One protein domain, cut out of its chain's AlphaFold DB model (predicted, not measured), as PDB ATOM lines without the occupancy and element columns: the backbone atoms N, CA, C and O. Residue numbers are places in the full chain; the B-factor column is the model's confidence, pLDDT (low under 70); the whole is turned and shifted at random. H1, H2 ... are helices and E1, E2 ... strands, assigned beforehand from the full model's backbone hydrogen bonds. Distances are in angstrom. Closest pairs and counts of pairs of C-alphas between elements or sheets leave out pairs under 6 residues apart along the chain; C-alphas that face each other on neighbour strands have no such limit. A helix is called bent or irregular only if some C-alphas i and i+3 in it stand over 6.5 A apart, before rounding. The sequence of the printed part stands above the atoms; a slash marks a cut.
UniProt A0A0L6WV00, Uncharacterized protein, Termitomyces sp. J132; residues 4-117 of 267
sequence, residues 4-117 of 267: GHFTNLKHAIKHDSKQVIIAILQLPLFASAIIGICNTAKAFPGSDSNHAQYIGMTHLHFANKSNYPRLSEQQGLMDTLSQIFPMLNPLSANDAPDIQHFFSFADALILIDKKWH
ATOM      1  N   GLY A   4     191.533 176.000 130.558       92.94
ATOM      2  CA  GLY A   4     191.063 176.799 129.419       92.94
ATOM      3  C   GLY A   4     191.833 178.110 129.236       92.94
ATOM      4  O   GLY A   4     192.322 178.396 128.145       92.94
ATOM      5  N   HIS A   5     192.011 178.883 130.310       95.12
ATOM      6  CA  HIS A   5     192.606 180.219 130.214       95.12
ATOM      7  C   HIS A   5     194.097 180.193 129.854       95.12
ATOM      8  O   HIS A   5     194.516 180.952 128.988       95.12
ATOM      9  N   PHE A   6     194.888 179.276 130.422       95.62
ATOM     10  CA  PHE A   6     196.299 179.115 130.038       95.62
ATOM     11  C   PHE A   6     196.462 178.663 128.588       95.62
ATOM     12  O   PHE A   6     197.391 179.081 127.901       95.62
ATOM     13  N   THR A   7     195.548 177.818 128.110       95.88
ATOM     14  CA  THR A   7     195.535 177.406 126.708       95.88
ATOM     15  C   THR A   7     195.272 178.617 125.819       95.88
ATOM     16  O   THR A   7     196.042 178.864 124.898       95.88
ATOM     17  N   ASN A   8     194.259 179.426 126.130       94.62
ATOM     18  CA  ASN A   8     193.964 180.653 125.388       94.62
ATOM     19  C   ASN A   8     195.131 181.648 125.421       94.62
ATOM     20  O   ASN A   8     195.485 182.201 124.384       94.62
ATOM     21  N   LEU A   9     195.778 181.808 126.580       96.94
ATOM     22  CA  LEU A   9     196.958 182.655 126.734       96.94
ATOM     23  C   LEU A   9     198.075 182.228 125.774       96.94
ATOM     24  O   LEU A   9     198.598 183.063 125.044       96.94
ATOM     25  N   LYS A  10     198.384 180.925 125.711       96.19
ATOM     26  CA  LYS A  10     199.403 180.376 124.802       96.19
ATOM     27  C   LYS A  10     199.086 180.614 123.326       96.19
ATOM     28  O   LYS A  10     200.007 180.845 122.555       96.19
ATOM     29  N   HIS A  11     197.814 180.563 122.930       95.44
ATOM     30  CA  HIS A  11     197.409 180.845 121.548       95.44
ATOM     31  C   HIS A  11     197.461 182.342 121.212       95.44
ATOM     32  O   HIS A  11     197.656 182.707 120.054       95.44
ATOM     33  N   ALA A  12     197.302 183.209 122.213       96.44
ATOM     34  CA  ALA A  12     197.275 184.652 122.029       96.44
ATOM     35  C   ALA A  12     198.670 185.296 121.935       96.44
ATOM     36  O   ALA A  12     198.756 186.483 121.622       96.44
ATOM     37  N   ILE A  13     199.756 184.558 122.194       97.19
ATOM     38  CA  ILE A  13     201.127 185.091 122.256       97.19
ATOM     39  C   ILE A  13     202.109 184.272 121.421       97.19
ATOM     40  O   ILE A  13     201.919 183.085 121.170       97.19
ATOM     41  N   LYS A  14     203.203 184.916 121.015       96.00
ATOM     42  CA  LYS A  14     204.351 184.276 120.372       96.00
ATOM     43  C   LYS A  14     205.572 184.389 121.279       96.00
ATOM     44  O   LYS A  14     205.934 185.497 121.674       96.00
ATOM     45  N   HIS A  15     206.224 183.257 121.534       96.62
ATOM     46  CA  HIS A  15     207.481 183.190 122.280       96.62
ATOM     47  C   HIS A  15     208.692 183.041 121.356       96.62
ATOM     48  O   HIS A  15     208.578 182.534 120.236       96.62
ATOM     49  N   ASP A  16     209.857 183.457 121.844       96.06
ATOM     50  CA  ASP A  16     211.152 183.066 121.294       96.06
ATOM     51  C   ASP A  16     211.639 181.716 121.868       96.06
ATOM     52  O   ASP A  16     210.949 181.041 122.636       96.06
ATOM     53  N   SER A  17     212.860 181.307 121.506       95.06
ATOM     54  CA  SER A  17     213.471 180.062 121.995       95.06
ATOM     55  C   SER A  17     213.754 180.047 123.504       95.06
ATOM     56  O   SER A  17     214.056 178.991 124.052       95.06
ATOM     57  N   LYS A  18     213.704 181.203 124.171       94.88
ATOM     58  CA  LYS A  18     213.947 181.387 125.606       94.88
ATOM     59  C   LYS A  18     212.646 181.602 126.390       94.88
ATOM     60  O   LYS A  18     212.712 181.998 127.548       94.88
ATOM     61  N   GLN A  19     211.488 181.327 125.780       94.12
ATOM     62  CA  GLN A  19     210.159 181.558 126.364       94.12
ATOM     63  C   GLN A  19     209.857 183.039 126.650       94.12
ATOM     64  O   GLN A  19     208.995 183.353 127.465       94.12
ATOM     65  N   VAL A  20     210.533 183.968 125.969       96.12
ATOM     66  CA  VAL A  20     210.231 185.399 126.062       96.12
ATOM     67  C   VAL A  20     209.131 185.738 125.063       96.12
ATOM     68  O   VAL A  20     209.226 185.407 123.880       96.12
ATOM     69  N   ILE A  21     208.080 186.413 125.517       97.06
ATOM     70  CA  ILE A  21     206.983 186.919 124.697       97.06
ATOM     71  C   ILE A  21     207.511 188.045 123.807       97.06
ATOM     72  O   ILE A  21     207.842 189.136 124.275       97.06
ATOM     73  N   ILE A  22     207.555 187.781 122.503       96.19
ATOM     74  CA  ILE A  22     208.002 188.740 121.483       96.19
ATOM     75  C   ILE A  22     206.839 189.456 120.794       96.19
ATOM     76  O   ILE A  22     207.034 190.526 120.221       96.19
ATOM     77  N   ALA A  23     205.634 188.880 120.834       93.62
ATOM     78  CA  ALA A  23     204.435 189.491 120.272       93.62
ATOM     79  C   ALA A  23     203.158 188.959 120.934       93.62
ATOM     80  O   ALA A  23     203.079 187.782 121.291       93.62
ATOM     81  N   ILE A  24     202.141 189.819 121.015       96.25
ATOM     82  CA  ILE A  24     200.758 189.430 121.307       96.25
ATOM     83  C   ILE A  24     200.021 189.378 119.969       96.25
ATOM     84  O   ILE A  24     199.947 190.378 119.262       96.25
ATOM     85  N   LEU A  25     199.523 188.199 119.608       94.44
ATOM     86  CA  LEU A  25     198.860 187.931 118.331       94.44
ATOM     87  C   LEU A  25     197.382 188.336 118.355       94.44
ATOM     88  O   LEU A  25     196.839 188.733 117.329       94.44
ATOM     89  N   GLN A  26     196.728 188.216 119.516       94.25
ATOM     90  CA  GLN A  26     195.299 188.484 119.687       94.25
ATOM     91  C   GLN A  26     195.056 189.200 121.015       94.25
ATOM     92  O   GLN A  26     194.924 188.569 122.062       94.25
ATOM     93  N   LEU A  27     195.002 190.531 120.964       93.88
ATOM     94  CA  LEU A  27     194.909 191.379 122.152       93.88
ATOM     95  C   LEU A  27     193.670 191.084 123.025       93.88
ATOM     96  O   LEU A  27     193.849 190.880 124.228       93.88
ATOM     97  N   PRO A  28     192.447 190.949 122.461       95.25
ATOM     98  CA  PRO A  28     191.264 190.663 123.274       95.25
ATOM     99  C   PRO A  28     191.311 189.272 123.918       95.25
ATOM    100  O   PRO A  28     190.938 189.105 125.079       95.25
ATOM    101  N   LEU A  29     191.819 188.264 123.192       95.00
ATOM    102  CA  LEU A  29     191.966 186.906 123.726       95.00
ATOM    103  C   LEU A  29     193.008 186.863 124.846       95.00
ATOM    104  O   LEU A  29     192.778 186.215 125.867       95.00
ATOM    105  N   PHE A  30     194.126 187.575 124.674       97.56
ATOM    106  CA  PHE A  30     195.150 187.727 125.702       97.56
ATOM    107  C   PHE A  30     194.557 188.341 126.974       97.56
ATOM    108  O   PHE A  30     194.654 187.739 128.042       97.56
ATOM    109  N   ALA A  31     193.885 189.491 126.862       97.62
ATOM    110  CA  ALA A  31     193.288 190.171 128.009       97.62
ATOM    111  C   ALA A  31     192.243 189.294 128.713       97.62
ATOM    112  O   ALA A  31     192.310 189.108 129.927       97.62
ATOM    113  N   SER A  32     191.336 188.668 127.955       97.12
ATOM    114  CA  SER A  32     190.339 187.740 128.496       97.12
ATOM    115  C   SER A  32     190.977 186.550 129.224       97.12
ATOM    116  O   SER A  32     190.506 186.146 130.291       97.12
ATOM    117  N   ALA A  33     192.077 186.003 128.696       97.69
ATOM    118  CA  ALA A  33     192.812 184.923 129.344       97.69
ATOM    119  C   ALA A  33     193.433 185.372 130.675       97.69
ATOM    120  O   ALA A  33     193.254 184.678 131.677       97.69
ATOM    121  N   ILE A  34     194.094 186.535 130.712       98.00
ATOM    122  CA  ILE A  34     194.669 187.098 131.945       98.00
ATOM    123  C   ILE A  34     193.585 187.376 132.987       98.00
ATOM    124  O   ILE A  34     193.743 186.970 134.139       98.00
ATOM    125  N   ILE A  35     192.462 187.981 132.587       97.69
ATOM    126  CA  ILE A  35     191.309 188.219 133.468       97.69
ATOM    127  C   ILE A  35     190.810 186.894 134.057       97.69
ATOM    128  O   ILE A  35     190.635 186.771 135.268       97.69
ATOM    129  N   GLY A  36     190.628 185.872 133.216       97.00
ATOM    130  CA  GLY A  36     190.194 184.543 133.651       97.00
ATOM    131  C   GLY A  36     191.172 183.873 134.618       97.00
ATOM    132  O   GLY A  36     190.748 183.292 135.619       97.00
ATOM    133  N   ILE A  37     192.480 183.989 134.372       97.06
ATOM    134  CA  ILE A  37     193.528 183.476 135.267       97.06
ATOM    135  C   ILE A  37     193.470 184.183 136.622       97.06
ATOM    136  O   ILE A  37     193.411 183.504 137.644       97.06
ATOM    137  N   CYS A  38     193.412 185.516 136.647       96.88
ATOM    138  CA  CYS A  38     193.351 186.288 137.889       96.88
ATOM    139  C   CYS A  38     192.077 185.983 138.690       96.88
ATOM    140  O   CYS A  38     192.142 185.745 139.893       96.88
ATOM    141  N   ASN A  39     190.922 185.900 138.023       96.56
ATOM    142  CA  ASN A  39     189.664 185.526 138.670       96.56
ATOM    143  C   ASN A  39     189.698 184.095 139.215       96.56
ATOM    144  O   ASN A  39     189.179 183.839 140.298       96.56
ATOM    145  N   THR A  40     190.343 183.167 138.500       95.50
ATOM    146  CA  THR A  40     190.538 181.801 138.999       95.50
ATOM    147  C   THR A  40     191.434 181.802 140.232       95.50
ATOM    148  O   THR A  40     191.070 181.172 141.219       95.50
ATOM    149  N   ALA A  41     192.548 182.545 140.201       94.69
ATOM    150  CA  ALA A  41     193.445 182.716 141.343       94.69
ATOM    151  C   ALA A  41     192.677 183.216 142.571       94.69
ATOM    152  O   ALA A  41     192.714 182.591 143.622       94.69
ATOM    153  N   LYS A  42     191.882 184.274 142.399       94.62
ATOM    154  CA  LYS A  42     191.040 184.855 143.451       94.62
ATOM    155  C   LYS A  42     190.008 183.876 144.022       94.62
ATOM    156  O   LYS A  42     189.656 183.979 145.193       94.62
ATOM    157  N   ALA A  43     189.479 182.971 143.197       93.88
ATOM    158  CA  ALA A  43     188.349 182.122 143.563       93.88
ATOM    159  C   ALA A  43     188.726 180.870 144.369       93.88
ATOM    160  O   ALA A  43     187.875 180.362 145.101       93.88
ATOM    161  N   PHE A  44     189.946 180.333 144.233       90.50
ATOM    162  CA  PHE A  44     190.309 179.116 144.960       90.50
ATOM    163  C   PHE A  44     190.914 179.427 146.343       90.50
ATOM    164  O   PHE A  44     191.699 180.369 146.491       90.50
ATOM    165  N   PRO A  45     190.566 178.631 147.374       90.75
ATOM    166  CA  PRO A  45     191.101 178.817 148.715       90.75
ATOM    167  C   PRO A  45     192.604 178.526 148.725       90.75
ATOM    168  O   PRO A  45     193.054 177.479 148.260       90.75
ATOM    169  N   GLY A  46     193.390 179.449 149.266       91.44
ATOM    170  CA  GLY A  46     194.842 179.339 149.309       91.44
ATOM    171  C   GLY A  46     195.469 180.500 150.067       91.44
ATOM    172  O   GLY A  46     194.793 181.480 150.374       91.44
ATOM    173  N   SER A  47     196.753 180.363 150.389       92.62
ATOM    174  CA  SER A  47     197.566 181.492 150.837       92.62
ATOM    175  C   SER A  47     197.946 182.376 149.649       92.62
ATOM    176  O   SER A  47     197.975 181.901 148.512       92.62
ATOM    177  N   ASP A  48     198.356 183.610 149.926       91.88
ATOM    178  CA  ASP A  48     198.879 184.557 148.929       91.88
ATOM    179  C   ASP A  48     199.995 183.942 148.066       91.88
ATOM    180  O   ASP A  48     200.095 184.204 146.870       91.88
ATOM    181  N   SER A  49     200.814 183.063 148.661       90.94
ATOM    182  CA  SER A  49     201.867 182.322 147.954       90.94
ATOM    183  C   SER A  49     201.296 181.349 146.916       90.94
ATOM    184  O   SER A  49     201.799 181.271 145.798       90.94
ATOM    185  N   ASN A  50     200.195 180.654 147.231       92.56
ATOM    186  CA  ASN A  50     199.530 179.764 146.275       92.56
ATOM    187  C   ASN A  50     198.941 180.558 145.099       92.56
ATOM    188  O   ASN A  50     199.009 180.110 143.953       92.56
ATOM    189  N   HIS A  51     198.370 181.737 145.369       93.69
ATOM    190  CA  HIS A  51     197.843 182.627 144.332       93.69
ATOM    191  C   HIS A  51     198.963 183.161 143.440       93.69
ATOM    192  O   HIS A  51     198.859 183.083 142.216       93.69
ATOM    193  N   ALA A  52     200.059 183.625 144.042       92.88
ATOM    194  CA  ALA A  52     201.236 184.104 143.329       92.88
ATOM    195  C   ALA A  52     201.874 183.001 142.478       92.88
ATOM    196  O   ALA A  52     202.159 183.227 141.304       92.88
ATOM    197  N   GLN A  53     202.018 181.787 143.014       93.38
ATOM    198  CA  GLN A  53     202.545 180.644 142.272       93.38
ATOM    199  C   GLN A  53     201.651 180.278 141.083       93.38
ATOM    200  O   GLN A  53     202.154 180.060 139.982       93.38
ATOM    201  N   TYR A  54     200.330 180.248 141.277       94.75
ATOM    202  CA  TYR A  54     199.379 179.972 140.202       94.75
ATOM    203  C   TYR A  54     199.452 181.022 139.088       94.75
ATOM    204  O   TYR A  54     199.460 180.677 137.907       94.75
ATOM    205  N   ILE A  55     199.560 182.301 139.448       95.31
ATOM    206  CA  ILE A  55     199.751 183.383 138.479       95.31
ATOM    207  C   ILE A  55     201.128 183.298 137.810       95.31
ATOM    208  O   ILE A  55     201.230 183.532 136.609       95.31
ATOM    209  N   GLY A  56     202.176 182.891 138.527       94.75
ATOM    210  CA  GLY A  56     203.513 182.670 137.967       94.75
ATOM    211  C   GLY A  56     203.522 181.669 136.806       94.75
ATOM    212  O   GLY A  56     204.285 181.826 135.860       94.75
ATOM    213  N   MET A  57     202.588 180.713 136.775       95.44
ATOM    214  CA  MET A  57     202.445 179.762 135.658       95.44
ATOM    215  C   MET A  57     202.071 180.417 134.314       95.44
ATOM    216  O   MET A  57     202.010 179.741 133.285       95.44
ATOM    217  N   THR A  58     201.770 181.717 134.300       95.25
ATOM    218  CA  THR A  58     201.509 182.472 133.069       95.25
ATOM    219  C   THR A  58     202.763 182.760 132.253       95.25
ATOM    220  O   THR A  58     202.634 182.969 131.049       95.25
ATOM    221  N   HIS A  59     203.948 182.749 132.876       95.38
ATOM    222  CA  HIS A  59     205.235 183.032 132.228       95.38
ATOM    223  C   HIS A  59     205.235 184.340 131.413       95.38
ATOM    224  O   HIS A  59     205.694 184.384 130.272       95.38
ATOM    225  N   LEU A  60     204.708 185.430 131.989       96.25
ATOM    226  CA  LEU A  60     204.583 186.743 131.332       96.25
ATOM    227  C   LEU A  60     205.907 187.513 131.208       96.25
ATOM    228  O   LEU A  60     206.037 188.646 131.667       96.25
ATOM    229  N   HIS A  61     206.901 186.918 130.560       96.62
ATOM    230  CA  HIS A  61     208.192 187.549 130.324       96.62
ATOM    231  C   HIS A  61     208.208 188.249 128.959       96.62
ATOM    232  O   HIS A  61     208.336 187.595 127.933       96.62
ATOM    233  N   PHE A  62     208.075 189.575 128.923       96.75
ATOM    234  CA  PHE A  62     207.986 190.343 127.672       96.75
ATOM    235  C   PHE A  62     209.337 190.888 127.188       96.75
ATOM    236  O   PHE A  62     210.048 191.547 127.941       96.75
ATOM    237  N   ALA A  63     209.642 190.706 125.897       94.69
ATOM    238  CA  ALA A  63     210.819 191.294 125.247       94.69
ATOM    239  C   ALA A  63     210.648 192.796 124.969       94.69
ATOM    240  O   ALA A  63     211.617 193.552 124.967       94.69
ATOM    241  N   ASN A  64     209.413 193.233 124.704       92.75
ATOM    242  CA  ASN A  64     209.067 194.632 124.482       92.75
ATOM    243  C   ASN A  64     207.745 194.977 125.184       92.75
ATOM    244  O   ASN A  64     206.932 194.098 125.463       92.75
ATOM    245  N   LYS A  65     207.518 196.274 125.418       94.50
ATOM    246  CA  LYS A  65     206.299 196.798 126.059       94.50
ATOM    247  C   LYS A  65     205.401 197.597 125.102       94.50
ATOM    248  O   LYS A  65     204.541 198.343 125.553       94.50
ATOM    249  N   SER A  66     205.579 197.471 123.784       91.69
ATOM    250  CA  SER A  66     204.879 198.303 122.790       91.69
ATOM    251  C   SER A  66     203.366 198.084 122.776       91.69
ATOM    252  O   SER A  66     202.620 198.982 122.408       91.69
ATOM    253  N   ASN A  67     202.903 196.903 123.193       94.19
ATOM    254  CA  ASN A  67     201.476 196.578 123.254       94.19
ATOM    255  C   ASN A  67     200.795 197.055 124.545       94.19
ATOM    256  O   ASN A  67     199.579 196.934 124.653       94.19
ATOM    257  N   TYR A  68     201.545 197.563 125.529       95.94
ATOM    258  CA  TYR A  68     200.995 197.874 126.849       95.94
ATOM    259  C   TYR A  68     199.919 198.974 126.810       95.94
ATOM    260  O   TYR A  68     198.883 198.755 127.431       95.94
ATOM    261  N   PRO A  69     200.063 200.077 126.040       93.88
ATOM    262  CA  PRO A  69     198.993 201.073 125.914       93.88
ATOM    263  C   PRO A  69     197.673 200.483 125.393       93.88
ATOM    264  O   PRO A  69     196.606 200.711 125.949       93.88
ATOM    265  N   ARG A  70     197.742 199.608 124.384       92.25
ATOM    266  CA  ARG A  70     196.536 198.956 123.848       92.25
ATOM    267  C   ARG A  70     195.948 197.928 124.810       92.25
ATOM    268  O   ARG A  70     194.744 197.681 124.802       92.25
ATOM    269  N   LEU A  71     196.797 197.281 125.611       95.44
ATOM    270  CA  LEU A  71     196.338 196.395 126.677       95.44
ATOM    271  C   LEU A  71     195.604 197.173 127.765       95.44
ATOM    272  O   LEU A  71     194.627 196.646 128.291       95.44
ATOM    273  N   SER A  72     196.023 198.405 128.076       94.12
ATOM    274  CA  SER A  72     195.306 199.228 129.052       94.12
ATOM    275  C   SER A  72     193.901 199.618 128.641       94.12
ATOM    276  O   SER A  72     193.036 199.747 129.497       94.12
ATOM    277  N   GLU A  73     193.629 199.652 127.344       93.06
ATOM    278  CA  GLU A  73     192.289 199.897 126.811       93.06
ATOM    279  C   GLU A  73     191.370 198.658 126.880       93.06
ATOM    280  O   GLU A  73     190.177 198.749 126.585       93.06
ATOM    281  N   GLN A  74     191.886 197.473 127.241       96.44
ATOM    282  CA  GLN A  74     191.075 196.254 127.278       96.44
ATOM    283  C   GLN A  74     190.152 196.242 128.501       96.44
ATOM    284  O   GLN A  74     190.596 196.176 129.650       96.44
ATOM    285  N   GLN A  75     188.845 196.248 128.232       93.94
ATOM    286  CA  GLN A  75     187.806 196.344 129.253       93.94
ATOM    287  C   GLN A  75     187.959 195.285 130.358       93.94
ATOM    288  O   GLN A  75     188.064 194.086 130.093       93.94
ATOM    289  N   GLY A  76     187.936 195.743 131.612       95.12
ATOM    290  CA  GLY A  76     187.988 194.902 132.811       95.12
ATOM    291  C   GLY A  76     189.373 194.351 133.166       95.12
ATOM    292  O   GLY A  76     189.516 193.749 134.233       95.12
ATOM    293  N   LEU A  77     190.401 194.553 132.328       96.88
ATOM    294  CA  LEU A  77     191.758 194.093 132.634       96.88
ATOM    295  C   LEU A  77     192.334 194.852 133.834       96.88
ATOM    296  O   LEU A  77     192.785 194.210 134.781       96.88
ATOM    297  N   MET A  78     192.262 196.189 133.836       96.19
ATOM    298  CA  MET A  78     192.796 197.006 134.939       96.19
ATOM    299  C   MET A  78     192.066 196.794 136.252       96.19
ATOM    300  O   MET A  78     192.717 196.641 137.285       96.19
ATOM    301  N   ASP A  79     190.739 196.693 136.216       96.06
ATOM    302  CA  ASP A  79     189.946 196.395 137.410       96.06
ATOM    303  C   ASP A  79     190.356 195.055 138.019       96.06
ATOM    304  O   ASP A  79     190.507 194.922 139.234       96.06
ATOM    305  N   THR A  80     190.569 194.050 137.166       97.44
ATOM    306  CA  THR A  80     190.968 192.714 137.608       97.44
ATOM    307  C   THR A  80     192.390 192.718 138.167       97.44
ATOM    308  O   THR A  80     192.622 192.147 139.235       97.44
ATOM    309  N   LEU A  81     193.336 193.380 137.488       96.31
ATOM    310  CA  LEU A  81     194.717 193.513 137.956       96.31
ATOM    311  C   LEU A  81     194.775 194.251 139.299       96.31
ATOM    312  O   LEU A  81     195.392 193.754 140.235       96.31
ATOM    313  N   SER A  82     194.057 195.363 139.439       94.81
ATOM    314  CA  SER A  82     194.004 196.152 140.677       94.81
ATOM    315  C   SER A  82     193.390 195.384 141.849       94.81
ATOM    316  O   SER A  82     193.767 195.600 142.997       94.81
ATOM    317  N   GLN A  83     192.456 194.467 141.582       94.56
ATOM    318  CA  GLN A  83     191.856 193.621 142.614       94.56
ATOM    319  C   GLN A  83     192.743 192.452 143.036       94.56
ATOM    320  O   GLN A  83     192.709 192.073 144.207       94.56
ATOM    321  N   ILE A  84     193.484 191.842 142.105       94.62
ATOM    322  CA  ILE A  84     194.338 190.695 142.432       94.62
ATOM    323  C   ILE A  84     195.643 191.144 143.088       94.62
ATOM    324  O   ILE A  84     196.146 190.447 143.960       94.62
ATOM    325  N   PHE A  85     196.162 192.319 142.724       91.69
ATOM    326  CA  PHE A  85     197.465 192.806 143.173       91.69
ATOM    327  C   PHE A  85     197.649 192.804 144.703       91.69
ATOM    328  O   PHE A  85     198.655 192.269 145.161       91.69
ATOM    329  N   PRO A  86     196.688 193.289 145.522       91.38
ATOM    330  CA  PRO A  86     196.816 193.276 146.982       91.38
ATOM    331  C   PRO A  86     196.809 191.873 147.599       91.38
ATOM    332  O   PRO A  86     197.213 191.718 148.747       91.38
ATOM    333  N   MET A  87     196.326 190.864 146.865       90.94
ATOM    334  CA  MET A  87     196.300 189.465 147.309       90.94
ATOM    335  C   MET A  87     197.617 188.738 147.022       90.94
ATOM    336  O   MET A  87     197.832 187.633 147.512       90.94
ATOM    337  N   LEU A  88     198.492 189.315 146.197       90.56
ATOM    338  CA  LEU A  88     199.777 188.721 145.860       90.56
ATOM    339  C   LEU A  88     200.833 189.303 146.790       90.56
ATOM    340  O   LEU A  88     201.099 190.499 146.758       90.56
ATOM    341  N   ASN A  89     201.461 188.461 147.608       84.75
ATOM    342  CA  ASN A  89     202.529 188.904 148.496       84.75
ATOM    343  C   ASN A  89     203.821 189.141 147.685       84.75
ATOM    344  O   ASN A  89     204.434 188.159 147.252       84.75
ATOM    345  N   PRO A  90     204.312 190.386 147.526       81.12
ATOM    346  CA  PRO A  90     205.523 190.662 146.748       81.12
ATOM    347  C   PRO A  90     206.764 189.974 147.328       81.12
ATOM    348  O   PRO A  90     207.674 189.612 146.591       81.12
ATOM    349  N   LEU A  91     206.790 189.724 148.643       81.38
ATOM    350  CA  LEU A  91     207.902 189.035 149.304       81.38
ATOM    351  C   LEU A  91     207.997 187.562 148.893       81.38
ATOM    352  O   LEU A  91     209.091 187.005 148.894       81.38
ATOM    353  N   SER A  92     206.877 186.946 148.498       72.12
ATOM    354  CA  SER A  92     206.874 185.588 147.937       72.12
ATOM    355  C   SER A  92     207.403 185.520 146.499       72.12
ATOM    356  O   SER A  92     207.672 184.429 146.005       72.12
ATOM    357  N   ALA A  93     207.601 186.666 145.836       69.69
ATOM    358  CA  ALA A  93     208.108 186.729 144.467       69.69
ATOM    359  C   ALA A  93     209.642 186.701 144.369       69.69
ATOM    360  O   ALA A  93     210.163 186.488 143.277       69.69
ATOM    361  N   ASN A  94     210.364 186.907 145.477       72.81
ATOM    362  CA  ASN A  94     211.822 187.097 145.457       72.81
ATOM    363  C   ASN A  94     212.594 185.899 144.883       72.81
ATOM    364  O   ASN A  94     213.637 186.094 144.264       72.81
ATOM    365  N   ASP A  95     212.060 184.686 145.032       80.69
ATOM    366  CA  ASP A  95     212.723 183.459 144.577       80.69
ATOM    367  C   ASP A  95     212.147 182.914 143.255       80.69
ATOM    368  O   ASP A  95     212.613 181.896 142.742       80.69
ATOM    369  N   ALA A  96     211.134 183.576 142.680       89.81
ATOM    370  CA  ALA A  96     210.395 183.086 141.520       89.81
ATOM    371  C   ALA A  96     210.324 184.151 140.406       89.81
ATOM    372  O   ALA A  96     209.399 184.972 140.392       89.81
ATOM    373  N   PRO A  97     211.251 184.115 139.425       92.50
ATOM    374  CA  PRO A  97     211.318 185.096 138.338       92.50
ATOM    375  C   PRO A  97     209.994 185.288 137.590       92.50
ATOM    376  O   PRO A  97     209.637 186.405 137.233       92.50
ATOM    377  N   ASP A  98     209.224 184.216 137.393       93.75
ATOM    378  CA  ASP A  98     207.930 184.282 136.707       93.75
ATOM    379  C   ASP A  98     206.897 185.144 137.446       93.75
ATOM    380  O   ASP A  98     206.131 185.882 136.823       93.75
ATOM    381  N   ILE A  99     206.902 185.097 138.781       93.81
ATOM    382  CA  ILE A  99     206.023 185.923 139.615       93.81
ATOM    383  C   ILE A  99     206.460 187.388 139.505       93.81
ATOM    384  O   ILE A  99     205.628 188.275 139.310       93.81
ATOM    385  N   GLN A 100     207.769 187.652 139.542       94.56
ATOM    386  CA  GLN A 100     208.320 188.998 139.372       94.56
ATOM    387  C   GLN A 100     207.995 189.599 137.994       94.56
ATOM    388  O   GLN A 100     207.700 190.793 137.890       94.56
ATOM    389  N   HIS A 101     208.012 188.787 136.935       95.31
ATOM    390  CA  HIS A 101     207.603 189.220 135.602       95.31
ATOM    391  C   HIS A 101     206.124 189.613 135.560       95.31
ATOM    392  O   HIS A 101     205.794 190.648 134.980       95.31
ATOM    393  N   PHE A 102     205.246 188.854 136.227       95.88
ATOM    394  CA  PHE A 102     203.838 189.228 136.356       95.88
ATOM    395  C   PHE A 102     203.664 190.563 137.091       95.88
ATOM    396  O   PHE A 102     202.964 191.439 136.587       95.88
ATOM    397  N   PHE A 103     204.335 190.755 138.234       94.88
ATOM    398  CA  PHE A 103     204.312 192.031 138.960       94.88
ATOM    399  C   PHE A 103     204.774 193.189 138.071       94.88
ATOM    400  O   PHE A 103     204.063 194.175 137.915       94.88
ATOM    401  N   SER A 104     205.904 193.017 137.381       94.88
ATOM    402  CA  SER A 104     206.454 194.024 136.464       94.88
ATOM    403  C   SER A 104     205.516 194.357 135.297       94.88
ATOM    404  O   SER A 104     205.508 195.486 134.802       94.88
ATOM    405  N   PHE A 105     204.756 193.372 134.814       96.56
ATOM    406  CA  PHE A 105     203.726 193.549 133.797       96.56
ATOM    407  C   PHE A 105     202.534 194.344 134.343       96.56
ATOM    408  O   PHE A 105     202.157 195.351 133.741       96.56
ATOM    409  N   ALA A 106     201.984 193.934 135.486       95.94
ATOM    410  CA  ALA A 106     200.830 194.577 136.103       95.94
ATOM    411  C   ALA A 106     201.136 196.022 136.536       95.94
ATOM    412  O   ALA A 106     200.375 196.925 136.197       95.94
ATOM    413  N   ASP A 107     202.281 196.269 137.176       95.12
ATOM    414  CA  ASP A 107     202.712 197.611 137.590       95.12
ATOM    415  C   ASP A 107     202.828 198.571 136.407       95.12
ATOM    416  O   ASP A 107     202.391 199.719 136.465       95.12
ATOM    417  N   ALA A 108     203.420 198.104 135.308       96.19
ATOM    418  CA  ALA A 108     203.582 198.925 134.119       96.19
ATOM    419  C   ALA A 108     202.231 199.291 133.490       96.19
ATOM    420  O   ALA A 108     202.068 200.411 133.017       96.19
ATOM    421  N   LEU A 109     201.277 198.361 133.498       96.25
ATOM    422  CA  LEU A 109     199.920 198.589 133.021       96.25
ATOM    423  C   LEU A 109     199.152 199.582 133.903       96.25
ATOM    424  O   LEU A 109     198.605 200.549 133.380       96.25
ATOM    425  N   ILE A 110     199.200 199.408 135.226       92.81
ATOM    426  CA  ILE A 110     198.594 200.333 136.198       92.81
ATOM    427  C   ILE A 110     199.206 201.736 136.069       92.81
ATOM    428  O   ILE A 110     198.507 202.744 136.145       92.81
ATOM    429  N   LEU A 111     200.518 201.827 135.839       94.38
ATOM    430  CA  LEU A 111     201.193 203.109 135.645       94.38
ATOM    431  C   LEU A 111     200.742 203.821 134.361       94.38
ATOM    432  O   LEU A 111     200.632 205.047 134.361       94.38
ATOM    433  N   ILE A 112     200.528 203.081 133.270       93.50
ATOM    434  CA  ILE A 112     200.027 203.646 132.010       93.50
ATOM    435  C   ILE A 112     198.604 204.171 132.200       93.50
ATOM    436  O   ILE A 112     198.343 205.318 131.849       93.50
ATOM    437  N   ASP A 113     197.736 203.372 132.817       92.38
ATOM    438  CA  ASP A 113     196.352 203.742 133.125       92.38
ATOM    439  C   ASP A 113     196.277 205.028 133.968       92.38
ATOM    440  O   ASP A 113     195.599 205.995 133.614       92.38
ATOM    441  N   LYS A 114     197.104 205.115 135.017       92.62
ATOM    442  CA  LYS A 114     197.202 206.316 135.853       92.62
ATOM    443  C   LYS A 114     197.638 207.555 135.065       92.62
ATOM    444  O   LYS A 114     197.064 208.626 135.249       92.62
ATOM    445  N   LYS A 115     198.655 207.432 134.206       94.19
ATOM    446  CA  LYS A 115     199.134 208.556 133.381       94.19
ATOM    447  C   LYS A 115     198.066 209.036 132.409       94.19
ATOM    448  O   LYS A 115     197.891 210.240 132.264       94.19
ATOM    449  N   TRP A 116     197.346 208.101 131.796       89.62
ATOM    450  CA  TRP A 116     196.248 208.416 130.892       89.62
ATOM    451  C   TRP A 116     195.157 209.228 131.597       89.62
ATOM    452  O   TRP A 116     194.751 210.283 131.112       89.62
ATOM    453  N   HIS A 117     194.753 208.804 132.796       88.88
ATOM    454  CA  HIS A 117     193.800 209.555 133.610       88.88
ATOM    455  C   HIS A 117     194.305 210.953 133.998       88.88
ATOM    456  O   HIS A 117     193.551 211.922 133.916       88.88
TER     457      HIS A 117
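What this domain is: This is residues 4 to 117 of the 267 residues of an uncharacterized protein of Termitomyces sp. J132 (UniProt A0A0L6WV00). Helix H2 has H1, H3 and H5 alongside it at shallow tilts, and the long last helix H7 runs crosswise over the side away from H2, from H3 past H5 to H4. A small hairpin of E1 and E2 sits at the end where H1 stops and H2 starts, and short H6 lies at the opposite end, by H3. The printed part has 114 residues with seven named helices and two named strands, in the order H1 E1 E2 H2 H3 H4 H5 H6 H7; the sheet is antiparallel, order E1 - E2. It is mostly helix and compact, with a radius of gyration of the C-alphas of 13.1 A and a rounded outline of 37 by 33 by 26 A.

How they stand to each other: Start at H1, residues 4 to 12: it touches H2, residues 27 to 43, at a shallow tilt of 27 degrees, opposite ways, closest at the C-alphas of His 5 and Ala 33, 4.8 A. Between them look for E1, residues 13 to 15, and E2, residues 21 to 24, a hairpin with N 14 and O 23 within hydrogen-bond range at 2.9 A. H2 and H3, residues 48 to 56, form a helical hairpin at a shallow tilt of 23 degrees; H2 touches H3 with residues 37 to 42 alone, closest at the C-alphas of Ala 41 and His 51, 5.3 A. H4, residues 68 to 72, only just touches H2, with 3 pairs of C-alphas within 8 A, closest Leu 27 and Leu 71, 6.9 A. H5, residues 77 to 87, touches H2 at 29 degrees, a shallow tilt, the same way, closest at the C-alphas of Ile 35 and Leu 77, 5.9 A. H6, residues 90 to 93, only just touches H3, with 3 pairs within 8 A, closest at the C-alphas of Ser 49 and Ser 92, 6.0 A. H7, residues 97 to 117, touches H3 with its residues 98 to 102 alone, about perpendicular at 88 degrees, closest at the C-alphas of Gly 56 and Ile 99, 4.4 A. With residues 106 to 113 alone H7 touches H5 at a steep tilt of 53 degrees, opposite ways, the closest C-alphas being those of Leu 81 and Ala 106, 6.5 A. With residues 108 to 113 alone it touches H4, closest at the C-alphas of Ser 72 and Leu 109, 6.1 A. The helix packing is part aligned, part crossed, and H2 and H7 are apart. Each O i to N i+4 pair is within hydrogen-bond range in H1, H2, H3, H4 and H7, and 5 of 7 are in H5; H6 is too short for such a pair.

Where its parts are: Find C-alpha 4 at (191.063, 176.799, 129.419), where H1 begins; it spans 12.4 A. H2 starts at C-alpha 27, (194.909, 191.379, 122.152), and runs 24.2 A. H3 spans 12.0 A and H5 16.0 A; H5 is irregular, but only just: C-alphas 83 and 86 are 6.6 A apart. H7 runs 30.5 A to C-alpha 117 at (193.800, 209.555, 133.610).

The domain as a whole: The two C-alphas farthest apart are those of Ser 17 and His 117, 37.3 A. The printed part has no cut, and the link from H3 to H4, residues 57 to 67, is long. Mean pLDDT of the printed part is 93.6; look for low confidence at residue 93, under 70.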